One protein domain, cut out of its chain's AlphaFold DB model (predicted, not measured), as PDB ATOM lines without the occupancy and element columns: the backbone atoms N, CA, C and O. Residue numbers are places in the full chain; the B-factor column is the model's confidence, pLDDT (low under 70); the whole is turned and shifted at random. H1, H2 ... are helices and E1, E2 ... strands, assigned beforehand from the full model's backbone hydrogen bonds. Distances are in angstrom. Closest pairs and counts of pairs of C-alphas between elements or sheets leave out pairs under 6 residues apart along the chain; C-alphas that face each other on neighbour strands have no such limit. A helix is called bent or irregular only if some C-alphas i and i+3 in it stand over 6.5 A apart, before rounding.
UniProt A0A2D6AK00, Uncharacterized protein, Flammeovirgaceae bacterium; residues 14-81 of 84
ATOM      1  N   LEU A  14     -10.809 -11.099  51.351       97.25
ATOM      2  CA  LEU A  14     -11.581 -11.580  50.207       97.25
ATOM      3  C   LEU A  14     -12.619 -10.537  49.793       97.25
ATOM      4  O   LEU A  14     -13.467 -10.103  50.586       97.25
ATOM      5  N   VAL A  15     -12.580 -10.164  48.520       97.19
ATOM      6  CA  VAL A  15     -13.408  -9.103  47.956       97.19
ATOM      7  C   VAL A  15     -14.117  -9.547  46.687       97.19
ATOM      8  O   VAL A  15     -13.709 -10.459  45.976       97.19
ATOM      9  N   THR A  16     -15.209  -8.859  46.390       96.75
ATOM     10  CA  THR A  16     -15.899  -8.916  45.102       96.75
ATOM     11  C   THR A  16     -16.319  -7.498  44.705       96.75
ATOM     12  O   THR A  16     -16.180  -6.562  45.501       96.75
ATOM     13  N   LEU A  17     -16.841  -7.313  43.490       96.44
ATOM     14  CA  LEU A  17     -17.290  -5.995  43.045       96.44
ATOM     15  C   LEU A  17     -18.543  -5.567  43.813       96.44
ATOM     16  O   LEU A  17     -19.501  -6.328  44.001       96.44
ATOM     17  N   SER A  18     -18.546  -4.315  44.254       95.75
ATOM     18  CA  SER A  18     -19.747  -3.648  44.733       95.75
ATOM     19  C   SER A  18     -20.689  -3.334  43.563       95.75
ATOM     20  O   SER A  18     -20.307  -3.391  42.393       95.75
ATOM     21  N   SER A  19     -21.920  -2.918  43.867       94.00
ATOM     22  CA  SER A  19     -22.853  -2.432  42.840       94.00
ATOM     23  C   SER A  19     -22.324  -1.207  42.085       94.00
ATOM     24  O   SER A  19     -22.711  -0.989  40.940       94.00
ATOM     25  N   ALA A  20     -21.453  -0.404  42.707       95.00
ATOM     26  CA  ALA A  20     -20.774   0.703  42.039       95.00
ATOM     27  C   ALA A  20     -19.627   0.195  41.158       95.00
ATOM     28  O   ALA A  20     -19.524   0.612  40.010       95.00
ATOM     29  N   GLY A  21     -18.823  -0.754  41.655       94.88
ATOM     30  CA  GLY A  21     -17.723  -1.365  40.902       94.88
ATOM     31  C   GLY A  21     -18.180  -2.061  39.619       94.88
ATOM     32  O   GLY A  21     -17.496  -1.961  38.604       94.88
ATOM     33  N   LEU A  22     -19.372  -2.673  39.629       93.94
ATOM     34  CA  LEU A  22     -20.012  -3.274  38.448       93.94
ATOM     35  C   LEU A  22     -20.304  -2.278  37.315       93.94
ATOM     36  O   LEU A  22     -20.429  -2.685  36.164       93.94
ATOM     37  N   LYS A  23     -20.444  -0.984  37.628       92.44
ATOM     38  CA  LYS A  23     -20.766   0.070  36.651       92.44
ATOM     39  C   LYS A  23     -19.521   0.749  36.075       92.44
ATOM     40  O   LYS A  23     -19.641   1.596  35.194       92.44
ATOM     41  N   ILE A  24     -18.331   0.420  36.579       93.19
ATOM     42  CA  ILE A  24     -17.073   1.021  36.133       93.19
ATOM     43  C   ILE A  24     -16.550   0.255  34.917       93.19
ATOM     44  O   ILE A  24     -16.242  -0.931  35.010       93.19
ATOM     45  N   GLY A  25     -16.397   0.945  33.783       90.62
ATOM     46  CA  GLY A  25     -15.978   0.326  32.517       90.62
ATOM     47  C   GLY A  25     -14.622  -0.390  32.578       90.62
ATOM     48  O   GLY A  25     -14.449  -1.430  31.946       90.62
ATOM     49  N   GLN A  26     -13.688   0.100  33.403       90.69
ATOM     50  CA  GLN A  26     -12.392  -0.549  33.649       90.69
ATOM     51  C   GLN A  26     -12.537  -1.972  34.218       90.69
ATOM     52  O   GLN A  26     -11.709  -2.833  33.936       90.69
ATOM     53  N   ASN A  27     -13.610  -2.245  34.966       93.44
ATOM     54  CA  ASN A  27     -13.845  -3.538  35.608       93.44
ATOM     55  C   ASN A  27     -14.576  -4.528  34.693       93.44
ATOM     56  O   ASN A  27     -14.893  -5.634  35.127       93.44
ATOM     57  N   SER A  28     -14.844  -4.166  33.434       90.94
ATOM     58  CA  SER A  28     -15.573  -5.007  32.473       90.94
ATOM     59  C   SER A  28     -14.944  -6.391  32.279       90.94
ATOM     60  O   SER A  28     -15.669  -7.371  32.135       90.94
ATOM     61  N   ALA A  29     -13.616  -6.510  32.381       90.94
ATOM     62  CA  ALA A  29     -12.914  -7.795  32.313       90.94
ATOM     63  C   ALA A  29     -13.272  -8.761  33.465       90.94
ATOM     64  O   ALA A  29     -13.086  -9.970  33.347       90.94
ATOM     65  N   LEU A  30     -13.804  -8.237  34.572       94.25
ATOM     66  CA  LEU A  30     -14.189  -8.982  35.775       94.25
ATOM     67  C   LEU A  30     -15.689  -9.295  35.815       94.25
ATOM     68  O   LEU A  30     -16.191  -9.839  36.798       94.25
ATOM     69  N   VAL A  31     -16.420  -8.926  34.765       92.38
ATOM     70  CA  VAL A  31     -17.871  -9.053  34.683       92.38
ATOM     71  C   VAL A  31     -18.221  -9.923  33.476       92.38
ATOM     72  O   VAL A  31     -17.711  -9.763  32.372       92.38
ATOM     73  N   ALA A  32     -19.061 -10.923  33.702       86.62
ATOM     74  CA  ALA A  32     -19.644 -11.767  32.675       86.62
ATOM     75  C   ALA A  32     -20.813 -11.050  31.985       86.62
ATOM     76  O   ALA A  32     -21.348 -10.071  32.521       86.62
ATOM     77  N   PRO A  33     -21.278 -11.566  30.833       82.19
ATOM     78  CA  PRO A  33     -22.580 -11.183  30.303       82.19
ATOM     79  C   PRO A  33     -23.650 -11.209  31.407       82.19
ATOM     80  O   PRO A  33     -23.599 -12.037  32.322       82.19
ATOM     81  N   PHE A  34     -24.606 -10.281  31.337       82.00
ATOM     82  CA  PHE A  34     -25.669 -10.096  32.341       82.00
ATOM     83  C   PHE A  34     -25.205  -9.573  33.712       82.00
ATOM     84  O   PHE A  34     -25.931  -9.690  34.697       82.00
ATOM     85  N   GLY A  35     -24.012  -8.973  33.798       82.00
ATOM     86  CA  GLY A  35     -23.587  -8.226  34.987       82.00
ATOM     87  C   GLY A  35     -23.154  -9.096  36.171       82.00
ATOM     88  O   GLY A  35     -23.024  -8.593  37.287       82.00
ATOM     89  N   LYS A  36     -22.933 -10.398  35.956       87.19
ATOM     90  CA  LYS A  36     -22.438 -11.307  37.000       87.19
ATOM     91  C   LYS A  36     -20.931 -11.141  37.169       87.19
ATOM     92  O   LYS A  36     -20.198 -11.176  36.188       87.19
ATOM     93  N   VAL A  37     -20.455 -10.998  38.401       91.38
ATOM     94  CA  VAL A  37     -19.011 -10.946  38.681       91.38
ATOM     95  C   VAL A  37     -18.380 -12.306  38.378       91.38
ATOM     96  O   VAL A  37     -18.896 -13.335  38.814       91.38
ATOM     97  N   LYS A  38     -17.268 -12.316  37.642       92.44
ATOM     98  CA  LYS A  38     -16.461 -13.514  37.405       92.44
ATOM     99  C   LYS A  38     -15.465 -13.680  38.546       92.44
ATOM    100  O   LYS A  38     -14.595 -12.832  38.710       92.44
ATOM    101  N   GLY A  39     -15.572 -14.759  39.313       93.31
ATOM    102  CA  GLY A  39     -14.611 -15.077  40.369       93.31
ATOM    103  C   GLY A  39     -14.576 -14.066  41.523       93.31
ATOM    104  O   GLY A  39     -15.599 -13.471  41.871       93.31
ATOM    105  N   PHE A  40     -13.410 -13.904  42.149       95.44
ATOM    106  CA  PHE A  40     -13.234 -13.087  43.355       95.44
ATOM    107  C   PHE A  40     -11.824 -12.499  43.448       95.44
ATOM    108  O   PHE A  40     -10.885 -12.989  42.825       95.44
ATOM    109  N   GLY A  41     -11.676 -11.448  44.250       96.94
ATOM    110  CA  GLY A  41     -10.404 -10.787  44.508       96.94
ATOM    111  C   GLY A  41      -9.841 -11.095  45.892       96.94
ATOM    112  O   GLY A  41     -10.587 -11.318  46.845       96.94
ATOM    113  N   VAL A  42      -8.518 -11.036  46.005       97.81
ATOM    114  CA  VAL A  42      -7.778 -10.996  47.269       97.81
ATOM    115  C   VAL A  42      -6.962  -9.712  47.300       97.81
ATOM    116  O   VAL A  42      -6.205  -9.447  46.366       97.81
ATOM    117  N   VAL A  43      -7.104  -8.902  48.348       97.50
ATOM    118  CA  VAL A  43      -6.280  -7.692  48.507       97.50
ATOM    119  C   VAL A  43      -4.821  -8.101  48.706       97.50
ATOM    120  O   VAL A  43      -4.514  -8.844  49.636       97.50
ATOM    121  N   THR A  44      -3.914  -7.618  47.860       97.00
ATOM    122  CA  THR A  44      -2.479  -7.947  47.935       97.00
ATOM    123  C   THR A  44      -1.639  -6.806  48.481       97.00
ATOM    124  O   THR A  44      -0.619  -7.047  49.115       97.00
ATOM    125  N   GLU A  45      -2.069  -5.564  48.265       95.00
ATOM    126  CA  GLU A  45      -1.348  -4.379  48.716       95.00
ATOM    127  C   GLU A  45      -2.323  -3.224  48.955       95.00
ATOM    128  O   GLU A  45      -3.349  -3.096  48.281       95.00
ATOM    129  N   ILE A  46      -1.982  -2.374  49.919       93.25
ATOM    130  CA  ILE A  46      -2.646  -1.099  50.166       93.25
ATOM    131  C   ILE A  46      -1.587  -0.022  49.967       93.25
ATOM    132  O   ILE A  46      -0.625   0.067  50.729       93.25
ATOM    133  N   GLY A  47      -1.764   0.756  48.911       84.44
ATOM    134  CA  GLY A  47      -0.868   1.824  48.515       84.44
ATOM    135  C   GLY A  47      -0.921   3.048  49.435       84.44
ATOM    136  O   GLY A  47      -1.564   3.061  50.485       84.44
ATOM    137  N   GLN A  48      -0.210   4.099  49.037       75.19
ATOM    138  CA  GLN A  48      -0.153   5.371  49.769       75.19
ATOM    139  C   GLN A  48      -1.311   6.304  49.374       75.19
ATOM    140  O   GLN A  48      -1.906   6.140  48.308       75.19
ATOM    141  N   ASP A  49      -1.602   7.306  50.214       61.59
ATOM    142  CA  ASP A  49      -2.767   8.209  50.088       61.59
ATOM    143  C   ASP A  49      -2.907   8.928  48.733       61.59
ATOM    144  O   ASP A  49      -4.002   9.325  48.345       61.59
ATOM    145  N   THR A  50      -1.811   9.106  47.995       64.88
ATOM    146  CA  THR A  50      -1.791   9.864  46.735       64.88
ATOM    147  C   THR A  50      -2.202   9.046  45.511       64.88
ATOM    148  O   THR A  50      -2.361   9.603  44.423       64.88
ATOM    149  N   LEU A  51      -2.377   7.728  45.652       76.19
ATOM    150  CA  LEU A  51      -2.736   6.870  44.529       76.19
ATOM    151  C   LEU A  51      -4.231   6.956  44.216       76.19
ATOM    152  O   LEU A  51      -5.090   6.752  45.069       76.19
ATOM    153  N   ARG A  52      -4.548   7.181  42.936       86.50
ATOM    154  CA  ARG A  52      -5.931   7.274  42.437       86.50
ATOM    155  C   ARG A  52      -6.741   5.978  42.624       86.50
ATOM    156  O   ARG A  52      -7.966   6.054  42.724       86.50
ATOM    157  N   TRP A  53      -6.064   4.828  42.682       92.25
ATOM    158  CA  TRP A  53      -6.615   3.502  42.994       92.25
ATOM    159  C   TRP A  53      -5.669   2.785  43.972       92.25
ATOM    160  O   TRP A  53      -4.730   2.114  43.534       92.25
ATOM    161  N   PRO A  54      -5.848   2.984  45.287       93.69
ATOM    162  CA  PRO A  54      -4.860   2.585  46.286       93.69
ATOM    163  C   PRO A  54      -4.942   1.110  46.700       93.69
ATOM    164  O   PRO A  54      -4.105   0.671  47.475       93.69
ATOM    165  N   ILE A  55      -5.924   0.331  46.239       95.56
ATOM    166  CA  ILE A  55      -6.104  -1.061  46.683       95.56
ATOM    167  C   ILE A  55      -5.718  -1.991  45.541       95.56
ATOM    168  O   ILE A  55      -6.480  -2.119  44.583       95.56
ATOM    169  N   SER A  56      -4.567  -2.648  45.645       95.75
ATOM    170  CA  SER A  56      -4.151  -3.669  44.681       95.75
ATOM    171  C   SER A  56      -4.795  -5.004  45.036       95.75
ATOM    172  O   SER A  56      -4.789  -5.430  46.195       95.75
ATOM    173  N   VAL A  57      -5.353  -5.672  44.031       97.19
ATOM    174  CA  VAL A  57      -6.081  -6.929  44.197       97.19
ATOM    175  C   VAL A  57      -5.619  -7.936  43.153       97.19
ATOM    176  O   VAL A  57      -5.565  -7.643  41.958       97.19
ATOM    177  N   MET A  58      -5.349  -9.154  43.612       97.56
ATOM    178  CA  MET A  58      -5.197 -10.330  42.763       97.56
ATOM    179  C   MET A  58      -6.568 -10.968  42.552       97.56
ATOM    180  O   MET A  58      -7.191 -11.438  43.502       97.56
ATOM    181  N   TRP A  59      -7.042 -10.981  41.312       97.00
ATOM    182  CA  TRP A  59      -8.364 -11.480  40.957       97.00
ATOM    183  C   TRP A  59      -8.304 -12.874  40.341       97.00
ATOM    184  O   TRP A  59      -7.700 -13.077  39.289       97.00
ATOM    185  N   MET A  60      -8.975 -13.832  40.968       96.00
ATOM    186  CA  MET A  60      -9.016 -15.232  40.555       96.00
ATOM    187  C   MET A  60     -10.310 -15.526  39.796       96.00
ATOM    188  O   MET A  60     -11.369 -15.027  40.163       96.00
ATOM    189  N   GLY A  61     -10.242 -16.349  38.744       92.00
ATOM    190  CA  GLY A  61     -11.426 -16.823  38.010       92.00
ATOM    191  C   GLY A  61     -12.076 -15.811  37.057       92.00
ATOM    192  O   GLY A  61     -13.168 -16.068  36.558       92.00
ATOM    193  N   ALA A  62     -11.433 -14.667  36.793       91.25
ATOM    194  CA  ALA A  62     -11.894 -13.720  35.768       91.25
ATOM    195  C   ALA A  62     -11.486 -14.121  34.342       91.25
ATOM    196  O   ALA A  62     -12.186 -13.792  33.383       91.25
ATOM    197  N   ARG A  63     -10.355 -14.821  34.206       89.25
ATOM    198  CA  ARG A  63      -9.770 -15.231  32.926       89.25
ATOM    199  C   ARG A  63     -10.017 -16.716  32.664       89.25
ATOM    200  O   ARG A  63      -9.972 -17.523  33.588       89.25
ATOM    201  N   GLU A  64     -10.222 -17.066  31.397       88.00
ATOM    202  CA  GLU A  64     -10.426 -18.455  30.954       88.00
ATOM    203  C   GLU A  64      -9.145 -19.297  31.040       88.00
ATOM    204  O   GLU A  64      -9.212 -20.500  31.258       88.00
ATOM    205  N   ASP A  65      -7.974 -18.657  30.954       91.56
ATOM    206  CA  ASP A  65      -6.661 -19.303  31.091       91.56
ATOM    207  C   ASP A  65      -6.303 -19.678  32.544       91.56
ATOM    208  O   ASP A  65      -5.194 -20.142  32.810       91.56
ATOM    209  N   GLY A  66      -7.213 -19.438  33.494       89.50
ATOM    210  CA  GLY A  66      -7.030 -19.720  34.918       89.50
ATOM    211  C   GLY A  66      -6.012 -18.819  35.622       89.50
ATOM    212  O   GLY A  66      -5.820 -18.951  36.832       89.50
ATOM    213  N   ARG A  67      -5.362 -17.888  34.910       93.81
ATOM    214  CA  ARG A  67      -4.355 -17.003  35.502       93.81
ATOM    215  C   ARG A  67      -5.021 -15.901  36.331       93.81
ATOM    216  O   ARG A  67      -6.106 -15.428  35.978       93.81
ATOM    217  N   PRO A  68      -4.364 -15.437  37.407       94.62
ATOM    218  CA  PRO A  68      -4.821 -14.262  38.131       94.62
ATOM    219  C   PRO A  68      -4.806 -13.014  37.239       94.62
ATOM    220  O   PRO A  68      -3.906 -12.817  36.421       94.62
ATOM    221  N   HIS A  69      -5.787 -12.140  37.437       93.81
ATOM    222  CA  HIS A  69      -5.805 -10.788  36.895       93.81
ATOM    223  C   HIS A  69      -5.493  -9.797  38.017       93.81
ATOM    224  O   HIS A  69      -6.249  -9.691  38.977       93.81
ATOM    225  N   TYR A  70      -4.383  -9.075  37.909       94.12
ATOM    226  CA  TYR A  70      -4.008  -8.058  38.889       94.12
ATOM    227  C   TYR A  70      -4.551  -6.704  38.456       94.12
ATOM    228  O   TYR A  70      -4.329  -6.283  37.321       94.12
ATOM    229  N   THR A  71      -5.270  -6.028  39.348       94.00
ATOM    230  CA  THR A  71      -5.798  -4.689  39.083       94.00
ATOM    231  C   THR A  71      -6.021  -3.920  40.379       94.00
ATOM    232  O   THR A  71      -6.050  -4.501  41.469       94.00
ATOM    233  N   ASN A  72      -6.174  -2.605  40.252       94.88
ATOM    234  CA  ASN A  72      -6.285  -1.694  41.377       94.88
ATOM    235  C   ASN A  72      -7.677  -1.073  41.439       94.88
ATOM    236  O   ASN A  72      -8.273  -0.748  40.413       94.88
ATOM    237  N   PHE A  73      -8.155  -0.839  42.657       95.38
ATOM    238  CA  PHE A  73      -9.502  -0.352  42.917       95.38
ATOM    239  C   PHE A  73      -9.517   0.850  43.852       95.38
ATOM    240  O   PHE A  73      -8.614   1.056  44.670       95.38
ATOM    241  N   LYS A  74     -10.608   1.613  43.777       94.19
ATOM    242  CA  LYS A  74     -11.038   2.494  44.862       94.19
ATOM    243  C   LYS A  74     -11.903   1.728  45.852       94.19
ATOM    244  O   LYS A  74     -12.570   0.755  45.506       94.19
ATOM    245  N   GLU A  75     -11.966   2.220  47.087       94.62
ATOM    246  CA  GLU A  75     -12.713   1.554  48.157       94.62
ATOM    247  C   GLU A  75     -14.173   1.258  47.820       94.62
ATOM    248  O   GLU A  75     -14.679   0.197  48.184       94.62
ATOM    249  N   TYR A  76     -14.852   2.190  47.148       94.81
ATOM    250  CA  TYR A  76     -16.271   2.052  46.833       94.81
ATOM    251  C   TYR A  76     -16.544   0.995  45.760       94.81
ATOM    252  O   TYR A  76     -17.688   0.568  45.614       94.81
ATOM    253  N   GLU A  77     -15.533   0.575  44.996       96.44
ATOM    254  CA  GLU A  77     -15.674  -0.425  43.935       96.44
ATOM    255  C   GLU A  77     -15.723  -1.850  44.494       96.44
ATOM    256  O   GLU A  77     -16.228  -2.752  43.829       96.44
ATOM    257  N   LEU A  78     -15.260  -2.045  45.732       96.94
ATOM    258  CA  LEU A  78     -15.140  -3.346  46.378       96.94
ATOM    259  C   LEU A  78     -16.150  -3.523  47.516       96.94
ATOM    260  O   LEU A  78     -16.547  -2.580  48.208       96.94
ATOM    261  N   LYS A  79     -16.543  -4.773  47.755       96.38
ATOM    262  CA  LYS A  79     -17.262  -5.205  48.962       96.38
ATOM    263  C   LYS A  79     -16.670  -6.516  49.480       96.38
ATOM    264  O   LYS A  79     -16.150  -7.306  48.695       96.38
ATOM    265  N   LYS A  80     -16.760  -6.750  50.796       95.62
ATOM    266  CA  LYS A  80     -16.328  -8.022  51.393       95.62
ATOM    267  C   LYS A  80     -17.165  -9.153  50.817       95.62
ATOM    268  O   LYS A  80     -18.388  -9.022  50.700       95.62
ATOM    269  N   MET A  81     -16.507 -10.252  50.477       92.44
ATOM    270  CA  MET A  81     -17.217 -11.487  50.191       92.44
ATOM    271  C   MET A  81     -17.766 -12.014  51.520       92.44
ATOM    272  O   MET A  81     -17.026 -12.137  52.493       92.44
TER     273      MET A  81
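Overview. This is residues 14 to 81 of the 84 residues of an uncharacterized protein of Flammeovirgaceae bacterium (UniProt A0A2D6AK00). Five short antiparallel strands make a single strongly twisted, curled sheet, a bent wall that stays open between its edge strands E4 and E5, with a small irregular helix, H1, on one face near E4. E2, E3 and E4 form the larger part of the wall as two hairpins in a row, while the short E1 and E5 continue it beyond E2. The printed part has 68 residues, with the named elements in the order E1, H1, E2, E3, E4, E5 along the chain and the sheet in the order E4, E3, E2, E1, E5. The class is mostly strand, though under half of the residues are in named elements. The whole is compact, with a radius of gyration of the C-alphas of 11.3 A and spans of 34 by 23 by 20 A.

Along the chain. Start in the sheet with E2, the longest strand, residues 40 to 46, which runs 17.4 A from C-alpha 40 at (-13.234, -13.087, 43.355). E3, residues 55 to 60, covers 15.7 A, and E4, residues 69 to 73, covers 12.6 A. Find the first element, E1, residues 14 to 17, at C-alpha 14, (-11.581, -11.580, 50.207). The last, E5, residues 78 to 80, runs 7.0 A and ends at C-alpha 80, (-16.328, -8.022, 51.393). H1, residues 25 to 30, is 10.0 A long and irregular: C-alphas 26 and 29 are 7.4 A apart.

Arrangement. Look first at the meander E2, E3, E4, each strand the antiparallel neighbour of the one before. In the hairpin E2 and E3, at 150 degrees, N 42 and O 58 are 2.9 A apart, within hydrogen-bond range. In the hairpin E3 and E4, at 148 degrees, N 59 and O 69 are 2.8 A apart. On the other side of E2 from E3 comes E1, antiparallel, with N 15 and O 41 at 2.8 A. E1 and E5 are antiparallel at 136 degrees, with N 16 and O 79 at 2.9 A. The pairing of E1 is staggered: residues 14 to 15 pair with E2 and residues 15 to 17 with E5. E4 and E5 meet only through their link, while E1 and E4 are apart. H1 is on the sheet at a height over the sheet of 9.3 A; it and E4 are near each other. It lies over none of the strands, but only just: 2 of its C-alphas fall on E4. In H1, 0 of 2 O i to N i+4 pairs are within hydrogen-bond range, against 2 of 3 O i to N i+3 pairs.

Size, cuts and confidence. The two C-alphas farthest apart are those of Phe 34 and Gln 48, at 34.6 A. The C-alphas of Leu 14 and Met 81, first and last printed, are 5.6 A apart. The printed part has no cut. The link E4 to E5 is tight, the others are short, and no link is long. The mean pLDDT of the printed part is 91.7; look at residues 49 to 50, between E2 and E3, for the two under 70.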